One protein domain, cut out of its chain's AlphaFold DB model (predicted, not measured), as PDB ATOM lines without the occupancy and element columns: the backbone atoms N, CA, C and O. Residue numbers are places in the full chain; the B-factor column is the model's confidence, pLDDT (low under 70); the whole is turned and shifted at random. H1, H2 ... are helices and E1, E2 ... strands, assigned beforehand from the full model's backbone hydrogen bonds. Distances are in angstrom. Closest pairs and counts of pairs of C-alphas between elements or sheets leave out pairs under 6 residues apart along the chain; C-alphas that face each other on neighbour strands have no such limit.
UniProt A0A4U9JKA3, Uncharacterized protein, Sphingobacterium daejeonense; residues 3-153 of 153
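This is residues 3 to 153 of the 153 residues of an uncharacterized protein of Sphingobacterium daejeonense (UniProt A0A4U9JKA3). Two strongly twisted sheets stand as a wedge: they come nearest to each other toward their edge strands E9 and E8 and spread apart toward E2 and E1, where the short helices H1 and H2 lie at the open side. The long C-terminal helix H3 covers strands E3 and E4 on the face of the larger sheet that is turned away from the smaller one. The printed part has 151 residues with three named helices and eleven named strands, in the order E1 H1 H2 E2 E3 E4 E5 E6 E7 E8 E9 E10 E11 H3, and its class is mixed, helices and strands. The larger sheet runs E2 E3 E4 E11 E6 E9, all antiparallel, and the smaller one E1 E5 E10 E7 E8, mixed. The whole is compact and rounded, with a radius of gyration of the C-alphas of 15.0 A and spans of 40 by 33 by 29 A.

The larger sheet has E2, residues 32 to 37, at one edge, followed across the sheet by E3, residues 41 to 49, E4, residues 53 to 62, E11, residues 122 to 129, E6, residues 76 to 84, and the other edge strand E9, residues 103 to 109. E2, E3 and E4 form a meander, each strand the antiparallel neighbour of the one before, and both successive pairs are hairpins. N 34 and O 45 of E2 and E3 are 2.8 A apart, within hydrogen-bond range, as are N 46 and O 57 of E3 and E4 at 2.8 A. Also within range are N 56 and O 126 of E4 and E11 at 2.9 A, N 81 and O 125 of E6 and E11 at 2.8 A, and N 78 and O 107 of E6 and E9 at 2.9 A. H3, residues 137 to 152, is on this sheet at a height of 10.1 A, which gives two layers, a helix on one face of a sheet. It lies over E4 and, only just, over E3, on which 3 of its C-alphas fall; on the local plane its line and that of E4 stand at 20 degrees, along the strands. In the smaller sheet E1, residues 3 to 5, and E8, residues 96 to 99, are the edge strands, and E5, residues 66 to 72, E10, residues 112 to 118, and E7, residues 87 to 91, are inner. E1 and E5 are parallel, with N 4 and O 67 2.9 A apart; E5 and E10 are antiparallel, with N 68 and O 116 at 2.8 A. E10 and E7 have N 90 and O 115 at 2.8 A, and the hairpin E7 and E8 has N 89 and O 97 at 2.9 A. Between the sheets, the closest C-alphas of E6 and E8 are those of Glu 82 and Ile 99, 7.4 A apart, while E1 and E2 are apart. H1, residues 6 to 10, only grazes both sheets; its closest C-alphas with E5 are those of Leu 6 and Arg 69, 7.1 A. H2, residues 15 to 20, only grazes the larger sheet, with the C-alphas of Leu 19 and Thr 54 of E4 6.8 A apart. In H1, H2 and H3 every O i to N i+4 pair is within hydrogen-bond range.

E1 begins at C-alpha 3 (77.338, 143.404, 76.569). E4 is the longest strand by residues, 27.6 A from C-alpha 53 (54.462, 126.148, 71.606) to C-alpha 62. E3 spans 23.9 A, E6 23.3 A and E11 22.0 A. H3 spans 21.8 A and ends at C-alpha 152 (66.185, 122.005, 54.666).

The C-alphas farthest apart are those of Asn 93 and Cys 153, 43.0 A. The printed part has no cut. The link from H2 to E2 is long, with 11 residues, and in it residues 25 to 26 pair antiparallel with residues 32 to 33 of E2; the link from E11 to H3 is short, and the others are tight. The mean pLDDT of the printed part is 81.0; residues 21 to 29 and 130 to 153 are under 70.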
ATOM      1  N   THR A   3      78.577 143.892  75.953       93.75
ATOM      2  CA  THR A   3      77.338 143.404  76.569       93.75
ATOM      3  C   THR A   3      76.157 144.133  75.956       93.75
ATOM      4  O   THR A   3      76.181 145.357  75.872       93.75
ATOM      5  N   VAL A   4      75.138 143.384  75.551       93.19
ATOM      6  CA  VAL A   4      73.892 143.915  74.993       93.19
ATOM      7  C   VAL A   4      72.682 143.290  75.664       93.19
ATOM      8  O   VAL A   4      72.747 142.208  76.246       93.19
ATOM      9  N   THR A   5      71.561 143.985  75.589       90.88
ATOM     10  CA  THR A   5      70.249 143.571  76.079       90.88
ATOM     11  C   THR A   5      69.399 142.995  74.946       90.88
ATOM     12  O   THR A   5      69.674 143.207  73.765       90.88
ATOM     13  N   LEU A   6      68.313 142.298  75.297       85.38
ATOM     14  CA  LEU A   6      67.300 141.876  74.320       85.38
ATOM     15  C   LEU A   6      66.727 143.067  73.535       85.38
ATOM     16  O   LEU A   6      66.472 142.938  72.339       85.38
ATOM     17  N   LYS A   7      66.586 144.227  74.186       86.19
ATOM     18  CA  LYS A   7      66.074 145.451  73.566       86.19
ATOM     19  C   LYS A   7      67.009 145.950  72.475       86.19
ATOM     20  O   LYS A   7      66.559 146.239  71.375       86.19
ATOM     21  N   GLU A   8      68.306 145.996  72.756       85.81
ATOM     22  CA  GLU A   8      69.315 146.406  71.775       85.81
ATOM     23  C   GLU A   8      69.438 145.400  70.623       85.81
ATOM     24  O   GLU A   8      69.669 145.801  69.488       85.81
ATOM     25  N   LEU A   9      69.246 144.103  70.894       84.25
ATOM     26  CA  LEU A   9      69.413 143.054  69.886       84.25
ATOM     27  C   LEU A   9      68.179 142.854  68.994       84.25
ATOM     28  O   LEU A   9      68.307 142.601  67.797       84.25
ATOM     29  N   TYR A  10      66.979 142.945  69.572       79.31
ATOM     30  CA  TYR A  10      65.721 142.587  68.908       79.31
ATOM     31  C   TYR A  10      64.640 143.672  68.946       79.31
ATOM     32  O   TYR A  10      63.614 143.499  68.282       79.31
ATOM     33  N   GLY A  11      64.845 144.756  69.699       82.19
ATOM     34  CA  GLY A  11      63.870 145.833  69.889       82.19
ATOM     35  C   GLY A  11      62.791 145.548  70.939       82.19
ATOM     36  O   GLY A  11      61.821 146.296  71.005       82.19
ATOM     37  N   LYS A  12      62.918 144.471  71.730       82.00
ATOM     38  CA  LYS A  12      61.936 144.063  72.755       82.00
ATOM     39  C   LYS A  12      62.605 143.931  74.121       82.00
ATOM     40  O   LYS A  12      63.727 143.435  74.209       82.00
ATOM     41  N   ASP A  13      61.930 144.350  75.185       78.69
ATOM     42  CA  ASP A  13      62.516 144.377  76.531       78.69
ATOM     43  C   ASP A  13      62.483 142.994  77.195       78.69
ATOM     44  O   ASP A  13      63.344 142.653  78.017       78.69
ATOM     45  N   HIS A  14      61.517 142.161  76.805       77.88
ATOM     46  CA  HIS A  14      61.312 140.851  77.400       77.88
ATOM     47  C   HIS A  14      61.241 139.726  76.367       77.88
ATOM     48  O   HIS A  14      60.722 139.878  75.266       77.88
ATOM     49  N   LEU A  15      61.719 138.536  76.759       74.88
ATOM     50  CA  LEU A  15      61.703 137.358  75.888       74.88
ATOM     51  C   LEU A  15      60.280 136.992  75.442       74.88
ATOM     52  O   LEU A  15      60.087 136.649  74.287       74.88
ATOM     53  N   HIS A  16      59.281 137.089  76.325       73.88
ATOM     54  CA  HIS A  16      57.902 136.752  75.960       73.88
ATOM     55  C   HIS A  16      57.355 137.668  74.856       73.88
ATOM     56  O   HIS A  16      56.690 137.173  73.960       73.88
ATOM     57  N   GLU A  17      57.717 138.954  74.841       74.19
ATOM     58  CA  GLU A  17      57.331 139.891  73.775       74.19
ATOM     59  C   GLU A  17      57.937 139.492  72.427       74.19
ATOM     60  O   GLU A  17      57.271 139.581  71.401       74.19
ATOM     61  N   LEU A  18      59.186 139.007  72.425       74.56
ATOM     62  CA  LEU A  18      59.814 138.449  71.226       74.56
ATOM     63  C   LEU A  18      59.102 137.170  70.764       74.56
ATOM     64  O   LEU A  18      58.999 136.916  69.564       74.56
ATOM     65  N   LEU A  19      58.619 136.353  71.702       71.81
ATOM     66  CA  LEU A  19      57.898 135.116  71.405       71.81
ATOM     67  C   LEU A  19      56.450 135.364  70.962       71.81
ATOM     68  O   LEU A  19      55.954 134.572  70.173       71.81
ATOM     69  N   ASP A  20      55.822 136.466  71.359       71.19
ATOM     70  CA  ASP A  20      54.398 136.733  71.097       71.19
ATOM     71  C   ASP A  20      54.175 137.736  69.943       71.19
ATOM     72  O   ASP A  20      53.067 137.843  69.427       71.19
ATOM     73  N   SER A  21      55.211 138.457  69.489       65.88
ATOM     74  CA  SER A  21      55.087 139.409  68.373       65.88
ATOM     75  C   SER A  21      54.987 138.729  67.003       65.88
ATOM     76  O   SER A  21      55.783 137.819  66.739       65.88
ATOM     77  N   SER A  22      54.115 139.262  66.136       61.88
ATOM     78  CA  SER A  22      53.895 138.838  64.743       61.88
ATOM     79  C   SER A  22      54.335 139.878  63.692       61.88
ATOM     80  O   SER A  22      53.730 140.008  62.629       61.88
ATOM     81  N   ASP A  23      55.355 140.687  63.994       59.94
ATOM     82  CA  ASP A  23      55.758 141.866  63.198       59.94
ATOM     83  C   ASP A  23      56.537 141.502  61.903       59.94
ATOM     84  O   ASP A  23      57.391 142.267  61.441       59.94
ATOM     85  N   HIS A  24      56.355 140.302  61.346       65.50
ATOM     86  CA  HIS A  24      57.311 139.684  60.417       65.50
ATOM     87  C   HIS A  24      56.676 139.149  59.133       65.50
ATOM     88  O   HIS A  24      55.472 138.910  59.053       65.50
ATOM     89  N   GLN A  25      57.509 138.968  58.101       65.31
ATOM     90  CA  GLN A  25      57.065 138.388  56.836       65.31
ATOM     91  C   GLN A  25      56.581 136.958  57.080       65.31
ATOM     92  O   GLN A  25      57.352 136.108  57.531       65.31
ATOM     93  N   GLN A  26      55.310 136.706  56.769       68.25
ATOM     94  CA  GLN A  26      54.735 135.370  56.827       68.25
ATOM     95  C   GLN A  26      55.313 134.510  55.700       68.25
ATOM     96  O   GLN A  26      55.208 134.838  54.518       68.25
ATOM     97  N   LEU A  27      55.931 133.405  56.090       67.06
ATOM     98  CA  LEU A  27      56.294 132.286  55.237       67.06
ATOM     99  C   LEU A  27      55.116 131.308  55.124       67.06
ATOM    100  O   LEU A  27      54.042 131.489  55.708       67.06
ATOM    101  N   THR A  28      55.323 130.226  54.375       66.12
ATOM    102  CA  THR A  28      54.375 129.112  54.334       66.12
ATOM    103  C   THR A  28      54.204 128.485  55.725       66.12
ATOM    104  O   THR A  28      55.085 128.549  56.582       66.12
ATOM    105  N   HIS A  29      53.039 127.876  55.962       69.06
ATOM    106  CA  HIS A  29      52.736 127.115  57.184       69.06
ATOM    107  C   HIS A  29      52.754 127.911  58.507       69.06
ATOM    108  O   HIS A  29      52.876 127.320  59.578       69.06
ATOM    109  N   GLY A  30      52.584 129.237  58.459       76.12
ATOM    110  CA  GLY A  30      52.460 130.077  59.659       76.12
ATOM    111  C   GLY A  30      53.787 130.407  60.342       76.12
ATOM    112  O   GLY A  30      53.784 130.878  61.477       76.12
ATOM    113  N   PHE A  31      54.914 130.153  59.673       80.88
ATOM    114  CA  PHE A  31      56.210 130.649  60.116       80.88
ATOM    115  C   PHE A  31      56.390 132.114  59.731       80.88
ATOM    116  O   PHE A  31      55.900 132.586  58.713       80.88
ATOM    117  N   GLU A  32      57.159 132.819  60.535       86.19
ATOM    118  CA  GLU A  32      57.583 134.189  60.341       86.19
ATOM    119  C   GLU A  32      59.093 134.231  60.146       86.19
ATOM    120  O   GLU A  32      59.829 133.552  60.866       86.19
ATOM    121  N   LEU A  33      59.565 135.045  59.201       85.94
ATOM    122  CA  LEU A  33      60.986 135.291  58.975       85.94
ATOM    123  C   LEU A  33      61.361 136.716  59.379       85.94
ATOM    124  O   LEU A  33      60.784 137.693  58.900       85.94
ATOM    125  N   LYS A  34      62.404 136.826  60.200       86.75
ATOM    126  CA  LYS A  34      63.089 138.076  60.523       86.75
ATOM    127  C   LYS A  34      64.555 137.968  60.127       86.75
ATOM    128  O   LYS A  34      65.289 137.139  60.665       86.75
ATOM    129  N   LEU A  35      64.994 138.835  59.221       88.88
ATOM    130  CA  LEU A  35      66.414 139.047  58.961       88.88
ATOM    131  C   LEU A  35      66.957 140.068  59.959       88.88
ATOM    132  O   LEU A  35      66.306 141.071  60.254       88.88
ATOM    133  N   ILE A  36      68.134 139.794  60.503       89.50
ATOM    134  CA  ILE A  36      68.805 140.633  61.488       89.50
ATOM    135  C   ILE A  36      70.185 140.945  60.938       89.50
ATOM    136  O   ILE A  36      70.919 140.042  60.549       89.50
ATOM    137  N   ASN A  37      70.528 142.224  60.902       91.50
ATOM    138  CA  ASN A  37      71.852 142.682  60.525       91.50
ATOM    139  C   ASN A  37      72.217 143.858  61.427       91.50
ATOM    140  O   ASN A  37      71.514 144.869  61.450       91.50
ATOM    141  N   ASN A  38      73.263 143.688  62.225       90.19
ATOM    142  CA  ASN A  38      73.780 144.700  63.132       90.19
ATOM    143  C   ASN A  38      75.302 144.538  63.279       90.19
ATOM    144  O   ASN A  38      75.912 143.645  62.703       90.19
ATOM    145  N   GLU A  39      75.930 145.392  64.083       92.50
ATOM    146  CA  GLU A  39      77.386 145.379  64.292       92.50
ATOM    147  C   GLU A  39      77.939 144.091  64.949       92.50
ATOM    148  O   GLU A  39      79.153 143.897  64.998       92.50
ATOM    149  N   LEU A  40      77.084 143.242  65.531       93.38
ATOM    150  CA  LEU A  40      77.482 142.026  66.249       93.38
ATOM    151  C   LEU A  40      77.348 140.786  65.376       93.38
ATOM    152  O   LEU A  40      78.208 139.905  65.442       93.38
ATOM    153  N   PHE A  41      76.282 140.706  64.582       93.94
ATOM    154  CA  PHE A  41      76.030 139.581  63.694       93.94
ATOM    155  C   PHE A  41      75.047 139.923  62.573       93.94
ATOM    156  O   PHE A  41      74.192 140.806  62.695       93.94
ATOM    157  N   GLU A  42      75.121 139.113  61.525       95.25
ATOM    158  CA  GLU A  42      74.084 138.981  60.509       95.25
ATOM    159  C   GLU A  42      73.431 137.603  60.640       95.25
ATOM    160  O   GLU A  42      74.091 136.612  60.959       95.25
ATOM    161  N   GLY A  43      72.122 137.503  60.444       93.19
ATOM    162  CA  GLY A  43      71.436 136.234  60.615       93.19
ATOM    163  C   GLY A  43      69.961 136.267  60.278       93.19
ATOM    164  O   GLY A  43      69.376 137.305  59.970       93.19
ATOM    165  N   LYS A  44      69.348 135.094  60.371       91.56
ATOM    166  CA  LYS A  44      67.910 134.909  60.206       91.56
ATOM    167  C   LYS A  44      67.317 134.241  61.436       91.56
ATOM    168  O   LYS A  44      67.918 133.344  62.026       91.56
ATOM    169  N   LEU A  45      66.125 134.690  61.796       90.50
ATOM    170  CA  LEU A  45      65.247 134.087  62.782       90.50
ATOM    171  C   LEU A  45      63.984 133.656  62.045       90.50
ATOM    172  O   LEU A  45      63.259 134.492  61.515       90.50
ATOM    173  N   MET A  46      63.733 132.356  62.020       89.62
ATOM    174  CA  MET A  46      62.465 131.784  61.595       89.62
ATOM    175  C   MET A  46      61.704 131.349  62.830       89.62
ATOM    176  O   MET A  46      62.271 130.689  63.699       89.62
ATOM    177  N   LYS A  47      60.431 131.707  62.929       88.25
ATOM    178  CA  LYS A  47      59.654 131.485  64.141       88.25
ATOM    179  C   LYS A  47      58.233 131.065  63.808       88.25
ATOM    180  O   LYS A  47      57.584 131.698  62.995       88.25
ATOM    181  N   TYR A  48      57.741 130.038  64.477       85.06
ATOM    182  CA  TYR A  48      56.322 129.714  64.552       85.06
ATOM    183  C   TYR A  48      55.879 129.881  65.998       85.06
ATOM    184  O   TYR A  48      56.597 129.478  66.918       85.06
ATOM    185  N   HIS A  49      54.707 130.460  66.212       84.88
ATOM    186  CA  HIS A  49      54.153 130.638  67.544       84.88
ATOM    187  C   HIS A  49      52.661 130.327  67.560       84.88
ATOM    188  O   HIS A  49      51.911 130.787  66.702       84.88
ATOM    189  N   ASP A  50      52.243 129.581  68.577       78.88
ATOM    190  CA  ASP A  50      50.855 129.469  69.002       78.88
ATOM    191  C   ASP A  50      50.754 129.495  70.538       78.88
ATOM    192  O   ASP A  50      51.762 129.544  71.251       78.88
ATOM    193  N   ASP A  51      49.527 129.398  71.057       75.69
ATOM    194  CA  ASP A  51      49.229 129.442  72.495       75.69
ATOM    195  C   ASP A  51      49.989 128.407  73.354       75.69
ATOM    196  O   ASP A  51      50.093 128.555  74.576       75.69
ATOM    197  N   MET A  52      50.484 127.319  72.760       77.19
ATOM    198  CA  MET A  52      51.115 126.200  73.465       77.19
ATOM    199  C   MET A  52      52.627 126.137  73.254       77.19
ATOM    200  O   MET A  52      53.366 125.859  74.208       77.19
ATOM    201  N   VAL A  53      53.080 126.360  72.021       81.19
ATOM    202  CA  VAL A  53      54.462 126.148  71.606       81.19
ATOM    203  C   VAL A  53      54.972 127.307  70.769       81.19
ATOM    204  O   VAL A  53      54.321 127.803  69.854       81.19
ATOM    205  N   THR A  54      56.203 127.711  71.063       86.75
ATOM    206  CA  THR A  54      57.002 128.499  70.130       86.75
ATOM    207  C   THR A  54      58.106 127.624  69.579       86.75
ATOM    208  O   THR A  54      58.821 126.971  70.336       86.75
ATOM    209  N   VAL A  55      58.251 127.628  68.266       87.69
ATOM    210  CA  VAL A  55      59.397 127.049  67.583       87.69
ATOM    211  C   VAL A  55      60.196 128.179  66.989       87.69
ATOM    212  O   VAL A  55      59.638 129.030  66.304       87.69
ATOM    213  N   SER A  56      61.504 128.174  67.205       90.19
ATOM    214  CA  SER A  56      62.395 129.104  66.530       90.19
ATOM    215  C   SER A  56      63.614 128.396  65.976       90.19
ATOM    216  O   SER A  56      64.284 127.657  66.694       90.19
ATOM    217  N   PHE A  57      63.933 128.684  64.724       91.56
ATOM    218  CA  PHE A  57      65.222 128.391  64.127       91.56
ATOM    219  C   PHE A  57      66.002 129.687  63.961       91.56
ATOM    220  O   PHE A  57      65.465 130.694  63.498       91.56
ATOM    221  N   GLN A  58      67.271 129.667  64.346       92.69
ATOM    222  CA  GLN A  58      68.153 130.814  64.223       92.69
ATOM    223  C   GLN A  58      69.467 130.387  63.596       92.69
ATOM    224  O   GLN A  58      70.080 129.416  64.029       92.69
ATOM    225  N   GLU A  59      69.908 131.149  62.607       95.25
ATOM    226  CA  GLU A  59      71.213 131.002  61.974       95.25
ATOM    227  C   GLU A  59      71.887 132.366  61.985       95.25
ATOM    228  O   GLU A  59      71.361 133.322  61.412       95.25
ATOM    229  N   TRP A  60      73.018 132.461  62.678       95.00
ATOM    230  CA  TRP A  60      73.799 133.683  62.812       95.00
ATOM    231  C   TRP A  60      75.209 133.465  62.290       95.00
ATOM    232  O   TRP A  60      75.863 132.475  62.624       95.00
ATOM    233  N   LYS A  61      75.713 134.463  61.577       96.44
ATOM    234  CA  LYS A  61      77.124 134.655  61.286       96.44
ATOM    235  C   LYS A  61      77.640 135.797  62.151       96.44
ATOM    236  O   LYS A  61      77.261 136.955  61.983       96.44
ATOM    237  N   LEU A  62      78.477 135.442  63.117       95.19
ATOM    238  CA  LEU A  62      78.972 136.370  64.121       95.19
ATOM    239  C   LEU A  62      80.093 137.240  63.539       95.19
ATOM    240  O   LEU A  62      81.049 136.717  62.968       95.19
ATOM    241  N   HIS A  63      79.994 138.558  63.701       95.56
ATOM    242  CA  HIS A  63      81.071 139.490  63.355       95.56
ATOM    243  C   HIS A  63      82.062 139.637  64.509       95.56
ATOM    244  O   HIS A  63      83.264 139.765  64.284       95.56
ATOM    245  N   GLN A  64      81.564 139.595  65.749       94.38
ATOM    246  CA  GLN A  64      82.380 139.702  66.953       94.38
ATOM    247  C   GLN A  64      81.713 139.040  68.171       94.38
ATOM    248  O   GLN A  64      80.483 139.046  68.275       94.38
ATOM    249  N   PRO A  65      82.498 138.512  69.130       95.12
ATOM    250  CA  PRO A  65      81.964 137.958  70.370       95.12
ATOM    251  C   PRO A  65      81.205 138.985  71.214       95.12
ATOM    252  O   PRO A  65      81.655 140.124  71.394       95.12
ATOM    253  N   PHE A  66      80.091 138.562  71.807       95.44
ATOM    254  CA  PHE A  66      79.268 139.414  72.665       95.44
ATOM    255  C   PHE A  66      78.611 138.639  73.818       95.44
ATOM    256  O   PHE A  66      78.463 137.416  73.784       95.44
ATOM    257  N   LEU A  67      78.205 139.377  74.852       95.25
ATOM    258  CA  LEU A  67      77.408 138.884  75.972       95.25
ATOM    259  C   LEU A  67      75.975 139.395  75.838       95.25
ATOM    260  O   LEU A  67      75.751 140.603  75.785       95.25
ATOM    261  N   LEU A  68      75.000 138.495  75.856       92.56
ATOM    262  CA  LEU A  68      73.590 138.855  75.954       92.56
ATOM    263  C   LEU A  68      73.156 138.849  77.419       92.56
ATOM    264  O   LEU A  68      73.160 137.799  78.060       92.56
ATOM    265  N   ARG A  69      72.734 140.001  77.943       91.56
ATOM    266  CA  ARG A  69      72.060 140.116  79.241       91.56
ATOM    267  C   ARG A  69      70.692 139.444  79.141       91.56
ATOM    268  O   ARG A  69      69.825 139.898  78.396       91.56
ATOM    269  N   VAL A  70      70.481 138.403  79.940       85.06
ATOM    270  CA  VAL A  70      69.201 137.700  80.035       85.06
ATOM    271  C   VAL A  70      68.619 137.918  81.421       85.06
ATOM    272  O   VAL A  70      69.237 137.583  82.429       85.06
ATOM    273  N   ASN A  71      67.411 138.475  81.458       83.94
ATOM    274  CA  ASN A  71      66.611 138.610  82.665       83.94
ATOM    275  C   ASN A  71      65.224 138.025  82.393       83.94
ATOM    276  O   ASN A  71      64.410 138.627  81.692       83.94
ATOM    277  N   HIS A  72      64.978 136.825  82.907       78.00
ATOM    278  CA  HIS A  72      63.732 136.103  82.712       78.00
ATOM    279  C   HIS A  72      63.014 135.932  84.051       78.00
ATOM    280  O   HIS A  72      63.548 135.356  84.996       78.00
ATOM    281  N   GLN A  73      61.795 136.461  84.128       79.06
ATOM    282  CA  GLN A  73      61.017 136.555  85.368       79.06
ATOM    283  C   GLN A  73      59.996 135.421  85.540       79.06
ATOM    284  O   GLN A  73      59.344 135.331  86.583       79.06
ATOM    285  N   PHE A  74      59.881 134.531  84.554       76.44
ATOM    286  CA  PHE A  74      58.927 133.424  84.536       76.44
ATOM    287  C   PHE A  74      59.668 132.090  84.383       76.44
ATOM    288  O   PHE A  74      60.772 132.072  83.862       76.44
ATOM    289  N   PRO A  75      59.144 130.971  84.894       76.06
ATOM    290  CA  PRO A  75      59.702 129.666  84.573       76.06
ATOM    291  C   PRO A  75      59.309 129.272  83.145       76.06
ATOM    292  O   PRO A  75      58.167 129.480  82.735       76.06
ATOM    293  N   MET A  76      60.230 128.664  82.403       76.69
ATOM    294  CA  MET A  76      59.952 128.136  81.070       76.69
ATOM    295  C   MET A  76      60.722 126.847  80.804       76.69
ATOM    296  O   MET A  76      61.826 126.640  81.310       76.69
ATOM    297  N   ILE A  77      60.147 125.996  79.959       80.31
ATOM    298  CA  ILE A  77      60.815 124.795  79.469       80.31
ATOM    299  C   ILE A  77      61.230 125.011  78.024       80.31
ATOM    300  O   ILE A  77      60.434 125.451  77.191       80.31
ATOM    301  N   LYS A  78      62.484 124.664  77.744       85.12
ATOM    302  CA  LYS A  78      63.089 124.767  76.426       85.12
ATOM    303  C   LYS A  78      63.717 123.440  76.026       85.12
ATOM    304  O   LYS A  78      64.473 122.854  76.793       85.12
ATOM    305  N   VAL A  79      63.452 123.002  74.803       87.00
ATOM    306  CA  VAL A  79      64.259 121.995  74.113       87.00
ATOM    307  C   VAL A  79      65.102 122.730  73.086       87.00
ATOM    308  O   VAL A  79      64.558 123.457  72.260       87.00
ATOM    309  N   GLN A  80      66.418 122.583  73.156       89.50
ATOM    310  CA  GLN A  80      67.358 123.283  72.286       89.50
ATOM    311  C   GLN A  80      68.257 122.275  71.587       89.50
ATOM    312  O   GLN A  80      68.858 121.440  72.253       89.50
ATOM    313  N   PHE A  81      68.363 122.386  70.268       91.50
ATOM    314  CA  PHE A  81      69.312 121.676  69.423       91.50
ATOM    315  C   PHE A  81      70.330 122.701  68.923       91.50
ATOM    316  O   PHE A  81      70.008 123.521  68.064       91.50
ATOM    317  N   GLU A  82      71.539 122.687  69.478       92.25
ATOM    318  CA  GLU A  82      72.658 123.484  68.978       92.25
ATOM    319  C   GLU A  82      73.303 122.706  67.828       92.25
ATOM    320  O   GLU A  82      74.072 121.772  68.044       92.25
ATOM    321  N   ILE A  83      72.922 123.036  66.596       92.12
ATOM    322  CA  ILE A  83      73.381 122.356  65.378       92.12
ATOM    323  C   ILE A  83      74.819 122.782  65.062       92.12
ATOM    324  O   ILE A  83      75.659 121.951  64.727       92.12
ATOM    325  N   GLU A  84      75.115 124.073  65.213       93.00
ATOM    326  CA  GLU A  84      76.440 124.662  65.009       93.00
ATOM    327  C   GLU A  84      76.696 125.754  66.050       93.00
ATOM    328  O   GLU A  84      75.765 126.446  66.464       93.00
ATOM    329  N   GLY A  85      77.961 125.941  66.424       91.00
ATOM    330  CA  GLY A  85      78.374 126.922  67.421       91.00
ATOM    331  C   GLY A  85      78.264 126.378  68.837       91.00
ATOM    332  O   GLY A  85      78.095 125.185  69.058       91.00
ATOM    333  N   ASN A  86      78.414 127.254  69.817       89.75
ATOM    334  CA  ASN A  86      78.277 126.914  71.224       89.75
ATOM    335  C   ASN A  86      77.923 128.171  72.013       89.75
ATOM    336  O   ASN A  86      78.229 129.293  71.602       89.75
ATOM    337  N   SER A  87      77.307 127.994  73.175       86.56
ATOM    338  CA  SER A  87      77.039 129.109  74.080       86.56
ATOM    339  C   SER A  87      77.254 128.710  75.531       86.56
ATOM    340  O   SER A  87      77.247 127.532  75.887       86.56
ATOM    341  N   ASN A  88      77.504 129.701  76.380       90.12
ATOM    342  CA  ASN A  88      77.640 129.489  77.814       90.12
ATOM    343  C   ASN A  88      76.762 130.493  78.544       90.12
ATOM    344  O   ASN A  88      76.930 131.698  78.367       90.12
ATOM    345  N   PHE A  89      75.831 129.998  79.348       88.81
ATOM    346  CA  PHE A  89      75.080 130.833  80.267       88.81
ATOM    347  C   PHE A  89      75.809 130.906  81.605       88.81
ATOM    348  O   PHE A  89      76.197 129.878  82.154       88.81
ATOM    349  N   GLU A  90      75.915 132.106  82.162       90.31
ATOM    350  CA  GLU A  90      76.423 132.356  83.505       90.31
ATOM    351  C   GLU A  90      75.451 133.268  84.259       90.31
ATOM    352  O   GLU A  90      75.137 134.382  83.836       90.31
ATOM    353  N   SER A  91      74.924 132.776  85.377       85.44
ATOM    354  CA  SER A  91      74.056 133.561  86.257       85.44
ATOM    355  C   SER A  91      74.859 134.511  87.137       85.44
ATOM    356  O   SER A  91      76.005 134.239  87.480       85.44
ATOM    357  N   VAL A  92      74.203 135.561  87.632       85.38
ATOM    358  CA  VAL A  92      74.784 136.465  88.646       85.38
ATOM    359  C   VAL A  92      75.146 135.768  89.969       85.38
ATOM    360  O   VAL A  92      75.881 136.329  90.768       85.38
ATOM    361  N   ASN A  93      74.645 134.546  90.194       81.69
ATOM    362  CA  ASN A  93      74.937 133.719  91.369       81.69
ATOM    363  C   ASN A  93      75.937 132.587  91.047       81.69
ATOM    364  O   ASN A  93      75.910 131.545  91.702       81.69
ATOM    365  N   ASN A  94      76.767 132.747  90.011       79.69
ATOM    366  CA  ASN A  94      77.840 131.828  89.600       79.69
ATOM    367  C   ASN A  94      77.402 130.398  89.222       79.69
ATOM    368  O   ASN A  94      78.226 129.489  89.144       79.69
ATOM    369  N   LYS A  95      76.112 130.163  88.953       81.31
ATOM    370  CA  LYS A  95      75.671 128.950  88.244       81.31
ATOM    371  C   LYS A  95      75.924 129.118  86.753       81.31
ATOM    372  O   LYS A  95      75.527 130.148  86.208       81.31
ATOM    373  N   SER A  96      76.488 128.101  86.109       84.75
ATOM    374  CA  SER A  96      76.729 128.087  84.669       84.75
ATOM    375  C   SER A  96      76.057 126.903  83.977       84.75
ATOM    376  O   SER A  96      75.832 125.850  84.574       84.75
ATOM    377  N   ILE A  97      75.697 127.101  82.711       82.88
ATOM    378  CA  ILE A  97      75.188 126.058  81.822       82.88
ATOM    379  C   ILE A  97      75.956 126.188  80.514       82.88
ATOM    380  O   ILE A  97      75.757 127.142  79.761       82.88
ATOM    381  N   VAL A  98      76.812 125.207  80.244       85.62
ATOM    382  CA  VAL A  98      77.508 125.098  78.964       85.62
ATOM    383  C   VAL A  98      76.583 124.404  77.972       85.62
ATOM    384  O   VAL A  98      76.018 123.355  78.275       85.62
ATOM    385  N   ILE A  99      76.444 124.995  76.790       84.31
ATOM    386  CA  ILE A  99      75.691 124.462  75.657       84.31
ATOM    387  C   ILE A  99      76.710 124.162  74.556       84.31
ATOM    388  O   ILE A  99      77.120 125.077  73.830       84.31
ATOM    389  N   PRO A 100      77.201 122.915  74.473       86.00
ATOM    390  CA  PRO A 100      78.165 122.540  73.454       86.00
ATOM    391  C   PRO A 100      77.502 122.487  72.074       86.00
ATOM    392  O   PRO A 100      76.287 122.331  71.954       86.00
ATOM    393  N   GLY A 101      78.317 122.601  71.029       87.12
ATOM    394  CA  GLY A 101      77.856 122.400  69.659       87.12
ATOM    395  C   GLY A 101      77.524 120.946  69.359       87.12
ATOM    396  O   GLY A 101      78.037 120.036  70.013       87.12
ATOM    397  N   ASN A 102      76.685 120.744  68.345       89.38
ATOM    398  CA  ASN A 102      76.168 119.444  67.924       89.38
ATOM    399  C   ASN A 102      75.542 118.648  69.085       89.38
ATOM    400  O   ASN A 102      75.812 117.463  69.280       89.38
ATOM    401  N   HIS A 103      74.732 119.331  69.894       86.81
ATOM    402  CA  HIS A 103      74.134 118.783  71.106       86.81
ATOM    403  C   HIS A 103      72.666 119.196  71.206       86.81
ATOM    404  O   HIS A 103      72.283 120.296  70.805       86.81
ATOM    405  N   TYR A 104      71.831 118.333  71.789       87.62
ATOM    406  CA  TYR A 104      70.463 118.684  72.162       87.62
ATOM    407  C   TYR A 104      70.267 118.619  73.673       87.62
ATOM    408  O   TYR A 104      70.784 117.726  74.338       87.62
ATOM    409  N   GLN A 105      69.522 119.554  74.242       83.38
ATOM    410  CA  GLN A 105      69.303 119.593  75.681       83.38
ATOM    411  C   GLN A 105      67.907 120.065  76.038       83.38
ATOM    412  O   GLN A 105      67.320 120.936  75.394       83.38
ATOM    413  N   PHE A 106      67.403 119.480  77.117       82.69
ATOM    414  CA  PHE A 106      66.198 119.916  77.791       82.69
ATOM    415  C   PHE A 106      66.596 120.838  78.940       82.69
ATOM    416  O   PHE A 106      67.310 120.429  79.856       82.69
ATOM    417  N   ILE A 107      66.154 122.088  78.888       80.19
ATOM    418  CA  ILE A 107      66.503 123.116  79.860       80.19
ATOM    419  C   ILE A 107      65.226 123.544  80.572       80.19
ATOM    420  O   ILE A 107      64.320 124.120  79.967       80.19
ATOM    421  N   ASN A 108      65.173 123.291  81.877       77.00
ATOM    422  CA  ASN A 108      64.239 123.980  82.752       77.00
ATOM    423  C   ASN A 108      64.873 125.317  83.140       77.00
ATOM    424  O   ASN A 108      65.845 125.346  83.893       77.00
ATOM    425  N   ILE A 109      64.358 126.408  82.585       75.00
ATOM    426  CA  ILE A 109      64.834 127.759  82.857       75.00
ATOM    427  C   ILE A 109      63.946 128.311  83.979       75.00
ATOM    428  O   ILE A 109      62.798 128.677  83.718       75.00
ATOM    429  N   PRO A 110      64.424 128.362  85.237       73.81
ATOM    430  CA  PRO A 110      63.695 129.046  86.295       73.81
ATOM    431  C   PRO A 110      63.743 130.561  86.052       73.81
ATOM    432  O   PRO A 110      64.285 131.041  85.055       73.81
ATOM    433  N   LYS A 111      63.262 131.347  87.019       81.75
ATOM    434  CA  LYS A 111      63.589 132.777  87.046       81.75
ATOM    435  C   LYS A 111      65.109 132.934  87.045       81.75
ATOM    436  O   LYS A 111      65.778 132.409  87.937       81.75
ATOM    437  N   THR A 112      65.652 133.606  86.036       79.75
ATOM    438  CA  THR A 112      67.098 133.687  85.827       79.75
ATOM    439  C   THR A 112      67.536 135.101  85.479       79.75
ATOM    440  O   THR A 112      66.832 135.841  84.795       79.75
ATOM    441  N   ASN A 113      68.714 135.473  85.968       86.12
ATOM    442  CA  ASN A 113      69.383 136.734  85.681       86.12
ATOM    443  C   ASN A 113      70.866 136.430  85.479       86.12
ATOM    444  O   ASN A 113      71.507 135.833  86.350       86.12
ATOM    445  N   GLY A 114      71.395 136.795  84.321       90.25
ATOM    446  CA  GLY A 114      72.750 136.445  83.936       90.25
ATOM    447  C   GLY A 114      73.088 136.884  82.525       90.25
ATOM    448  O   GLY A 114      72.455 137.781  81.958       90.25
ATOM    449  N   TYR A 115      74.089 136.219  81.966       92.31
ATOM    450  CA  TYR A 115      74.645 136.513  80.659       92.31
ATOM    451  C   TYR A 115      74.788 135.230  79.855       92.31
ATOM    452  O   TYR A 115      75.191 134.203  80.392       92.31
ATOM    453  N   ILE A 116      74.467 135.287  78.566       91.62
ATOM    454  CA  ILE A 116      74.841 134.241  77.615       91.62
ATOM    455  C   ILE A 116      76.007 134.765  76.790       91.62
ATOM    456  O   ILE A 116      75.896 135.818  76.164       91.62
ATOM    457  N   ALA A 117      77.116 134.037  76.797       93.81
ATOM    458  CA  ALA A 117      78.267 134.327  75.964       93.81
ATOM    459  C   ALA A 117      78.128 133.658  74.595       93.81
ATOM    460  O   ALA A 117      77.970 132.436  74.507       93.81
ATOM    461  N   TYR A 118      78.235 134.473  73.547       93.38
ATOM    462  CA  TYR A 118      78.311 134.041  72.159       93.38
ATOM    463  C   TYR A 118      79.699 134.358  71.621       93.38
ATOM    464  O   TYR A 118      80.058 135.520  71.433       93.38
ATOM    465  N   ASN A 119      80.480 133.306  71.389       93.31
ATOM    466  CA  ASN A 119      81.871 133.407  70.941       93.31
ATOM    467  C   ASN A 119      82.067 132.948  69.491       93.31
ATOM    468  O   ASN A 119      83.163 133.071  68.954       93.31
ATOM    469  N   SER A 120      81.024 132.399  68.874       93.75
ATOM    470  CA  SER A 120      81.053 131.793  67.549       93.75
ATOM    471  C   SER A 120      79.719 132.004  66.829       93.75
ATOM    472  O   SER A 120      78.685 132.251  67.457       93.75
ATOM    473  N   SER A 121      79.758 131.926  65.496       95.31
ATOM    474  CA  SER A 121      78.561 131.759  64.664       95.31
ATOM    475  C   SER A 121      77.765 130.547  65.131       95.31
ATOM    476  O   SER A 121      78.341 129.597  65.663       95.31
ATOM    477  N   ARG A 122      76.443 130.578  64.948       94.00
ATOM    478  CA  ARG A 122      75.578 129.530  65.489       94.00
ATOM    479  C   ARG A 122      74.412 129.179  64.591       94.00
ATOM    480  O   ARG A 122      73.866 130.039  63.902       94.00
ATOM    481  N   LYS A 123      73.985 127.924  64.690       95.12
ATOM    482  CA  LYS A 123      72.717 127.428  64.157       95.12
ATOM    483  C   LYS A 123      72.005 126.676  65.256       95.12
ATOM    484  O   LYS A 123      72.525 125.689  65.768       95.12
ATOM    485  N   VAL A 124      70.816 127.136  65.611       93.75
ATOM    486  CA  VAL A 124      70.050 126.561  66.709       93.75
ATOM    487  C   VAL A 124      68.596 126.370  66.312       93.75
ATOM    488  O   VAL A 124      67.991 127.233  65.676       93.75
ATOM    489  N   LEU A 125      68.032 125.238  66.715       92.06
ATOM    490  CA  LEU A 125      66.600 124.985  66.684       92.06
ATOM    491  C   LEU A 125      66.089 124.866  68.117       92.06
ATOM    492  O   LEU A 125      66.642 124.129  68.931       92.06
ATOM    493  N   GLU A 126      65.028 125.593  68.434       90.56
ATOM    494  CA  GLU A 126      64.513 125.709  69.791       90.56
ATOM    495  C   GLU A 126      63.000 125.501  69.807       90.56
ATOM    496  O   GLU A 126      62.273 126.053  68.982       90.56
ATOM    497  N   PHE A 127      62.534 124.731  70.785       86.56
ATOM    498  CA  PHE A 127      61.127 124.546  71.113       86.56
ATOM    499  C   PHE A 127      60.903 125.062  72.526       86.56
ATOM    500  O   PHE A 127      61.526 124.588  73.476       86.56
ATOM    501  N   ILE A 128      60.012 126.030  72.671       85.94
ATOM    502  CA  ILE A 128      59.650 126.635  73.947       85.94
ATOM    503  C   ILE A 128      58.217 126.245  74.263       85.94
ATOM    504  O   ILE A 128      57.304 126.502  73.479       85.94
ATOM    505  N   LEU A 129      58.028 125.633  75.427       79.25
ATOM    506  CA  LEU A 129      56.745 125.095  75.859       79.25
ATOM    507  C   LEU A 129      56.202 125.953  76.998       79.25
ATOM    508  O   LEU A 129      56.797 126.008  78.076       79.25
ATOM    509  N   ARG A 130      55.068 126.625  76.765       68.12
ATOM    510  CA  ARG A 130      54.437 127.500  77.772       68.12
ATOM    511  C   ARG A 130      53.561 126.728  78.758       68.12
ATOM    512  O   ARG A 130      53.441 127.120  79.915       68.12
ATOM    513  N   LYS A 131      52.977 125.605  78.326       64.31
ATOM    514  CA  LYS A 131      52.209 124.685  79.177       64.31
ATOM    515  C   LYS A 131      52.728 123.264  78.992       64.31
ATOM    516  O   LYS A 131      52.600 122.687  77.919       64.31
ATOM    517  N   ILE A 132      53.271 122.691  80.066       54.47
ATOM    518  CA  ILE A 132      53.865 121.339  80.106       54.47
ATOM    519  C   ILE A 132      52.849 120.243  79.724       54.47
ATOM    520  O   ILE A 132      53.232 119.154  79.315       54.47
ATOM    521  N   ILE A 133      51.549 120.525  79.832       51.75
ATOM    522  CA  ILE A 133      50.518 119.487  79.934       51.75
ATOM    523  C   ILE A 133      49.941 119.037  78.568       51.75
ATOM    524  O   ILE A 133      49.351 117.966  78.506       51.75
ATOM    525  N   TYR A 134      50.125 119.766  77.454       50.25
ATOM    526  CA  TYR A 134      49.298 119.530  76.245       50.25
ATOM    527  C   TYR A 134      50.019 119.540  74.886       50.25
ATOM    528  O   TYR A 134      49.447 119.961  73.880       50.25
ATOM    529  N   LEU A 135      51.244 119.020  74.782       54.41
ATOM    530  CA  LEU A 135      51.781 118.697  73.452       54.41
ATOM    531  C   LEU A 135      51.210 117.373  72.962       54.41
ATOM    532  O   LEU A 135      51.701 116.298  73.299       54.41
ATOM    533  N   ASN A 136      50.174 117.450  72.130       59.06
ATOM    534  CA  ASN A 136      49.728 116.296  71.364       59.06
ATOM    535  C   ASN A 136      50.810 115.923  70.330       59.06
ATOM    536  O   ASN A 136      51.241 116.762  69.535       59.06
ATOM    537  N   TYR A 137      51.223 114.654  70.326       55.31
ATOM    538  CA  TYR A 137      52.218 114.079  69.416       55.31
ATOM    539  C   TYR A 137      51.951 114.386  67.930       55.31
ATOM    540  O   TYR A 137      52.894 114.631  67.174       55.31
ATOM    541  N   LEU A 138      50.680 114.442  67.500       54.84
ATOM    542  CA  LEU A 138      50.337 114.812  66.119       54.84
ATOM    543  C   LEU A 138      50.719 116.258  65.785       54.84
ATOM    544  O   LEU A 138      51.235 116.515  64.699       54.84
ATOM    545  N   LYS A 139      50.499 117.195  66.716       64.38
ATOM    546  CA  LYS A 139      50.814 118.613  66.496       64.38
ATOM    547  C   LYS A 139      52.325 118.808  66.377       64.38
ATOM    548  O   LYS A 139      52.787 119.497  65.473       64.38
ATOM    549  N   LEU A 140      53.089 118.105  67.215       63.78
ATOM    550  CA  LEU A 140      54.549 118.105  67.151       63.78
ATOM    551  C   LEU A 140      55.067 117.551  65.813       63.78
ATOM    552  O   LEU A 140      55.980 118.132  65.241       63.78
ATOM    553  N   LYS A 141      54.466 116.481  65.272       62.94
ATOM    554  CA  LYS A 141      54.837 115.939  63.950       62.94
ATOM    555  C   LYS A 141      54.630 116.935  62.811       62.94
ATOM    556  O   LYS A 141      55.505 117.051  61.959       62.94
ATOM    557  N   VAL A 142      53.496 117.635  62.786       66.12
ATOM    558  CA  VAL A 142      53.200 118.640  61.747       66.12
ATOM    559  C   VAL A 142      54.196 119.794  61.825       66.12
ATOM    560  O   VAL A 142      54.768 120.181  60.810       66.12
ATOM    561  N   ILE A 143      54.459 120.276  63.039       64.25
ATOM    562  CA  ILE A 143      55.440 121.328  63.297       64.25
ATOM    563  C   ILE A 143      56.838 120.879  62.848       64.25
ATOM    564  O   ILE A 143      57.480 121.582  62.079       64.25
ATOM    565  N   LEU A 144      57.290 119.685  63.245       66.00
ATOM    566  CA  LEU A 144      58.594 119.137  62.847       66.00
ATOM    567  C   LEU A 144      58.731 118.961  61.333       66.00
ATOM    568  O   LEU A 144      59.787 119.257  60.781       66.00
ATOM    569  N   LYS A 145      57.669 118.517  60.654       66.25
ATOM    570  CA  LYS A 145      57.657 118.403  59.195       66.25
ATOM    571  C   LYS A 145      57.767 119.777  58.527       66.25
ATOM    572  O   LYS A 145      58.585 119.942  57.633       66.25
ATOM    573  N   SER A 146      57.009 120.763  58.999       61.06
ATOM    574  CA  SER A 146      57.055 122.126  58.463       61.06
ATOM    575  C   SER A 146      58.412 122.801  58.699       61.06
ATOM    576  O   SER A 146      58.935 123.450  57.797       61.06
ATOM    577  N   ILE A 147      59.030 122.583  59.866       63.00
ATOM    578  CA  ILE A 147      60.418 122.986  60.156       63.00
ATOM    579  C   ILE A 147      61.369 122.353  59.142       63.00
ATOM    580  O   ILE A 147      62.205 123.054  58.580       63.00
ATOM    581  N   TYR A 148      61.242 121.042  58.912       62.56
ATOM    582  CA  TYR A 148      62.108 120.333  57.978       62.56
ATOM    583  C   TYR A 148      62.007 120.925  56.568       62.56
ATOM    584  O   TYR A 148      63.018 121.298  55.982       62.56
ATOM    585  N   GLU A 149      60.781 121.089  56.074       65.81
ATOM    586  CA  GLU A 149      60.504 121.648  54.749       65.81
ATOM    587  C   GLU A 149      60.913 123.121  54.623       65.81
ATOM    588  O   GLU A 149      61.295 123.541  53.543       65.81
ATOM    589  N   SER A 150      60.860 123.910  55.698       56.75
ATOM    590  CA  SER A 150      61.188 125.344  55.632       56.75
ATOM    591  C   SER A 150      62.683 125.636  55.808       56.75
ATOM    592  O   SER A 150      63.148 126.708  55.425       56.75
ATOM    593  N   ILE A 151      63.430 124.735  56.455       54.34
ATOM    594  CA  ILE A 151      64.857 124.928  56.768       54.34
ATOM    595  C   ILE A 151      65.757 124.149  55.808       54.34
ATOM    596  O   ILE A 151      66.850 124.621  55.494       54.34
ATOM    597  N   PHE A 152      65.334 122.956  55.386       51.75
ATOM    598  CA  PHE A 152      66.185 122.005  54.666       51.75
ATOM    599  C   PHE A 152      65.722 121.703  53.232       51.75
ATOM    600  O   PHE A 152      66.409 120.944  52.549       51.75
ATOM    601  N   CYS A 153      64.595 122.253  52.771       47.03
ATOM    602  CA  CYS A 153      64.116 122.152  51.386       47.03
ATOM    603  C   CYS A 153      63.985 123.547  50.769       47.03
ATOM    604  O   CYS A 153      64.164 123.637  49.536       47.03
TER     605      CYS A 153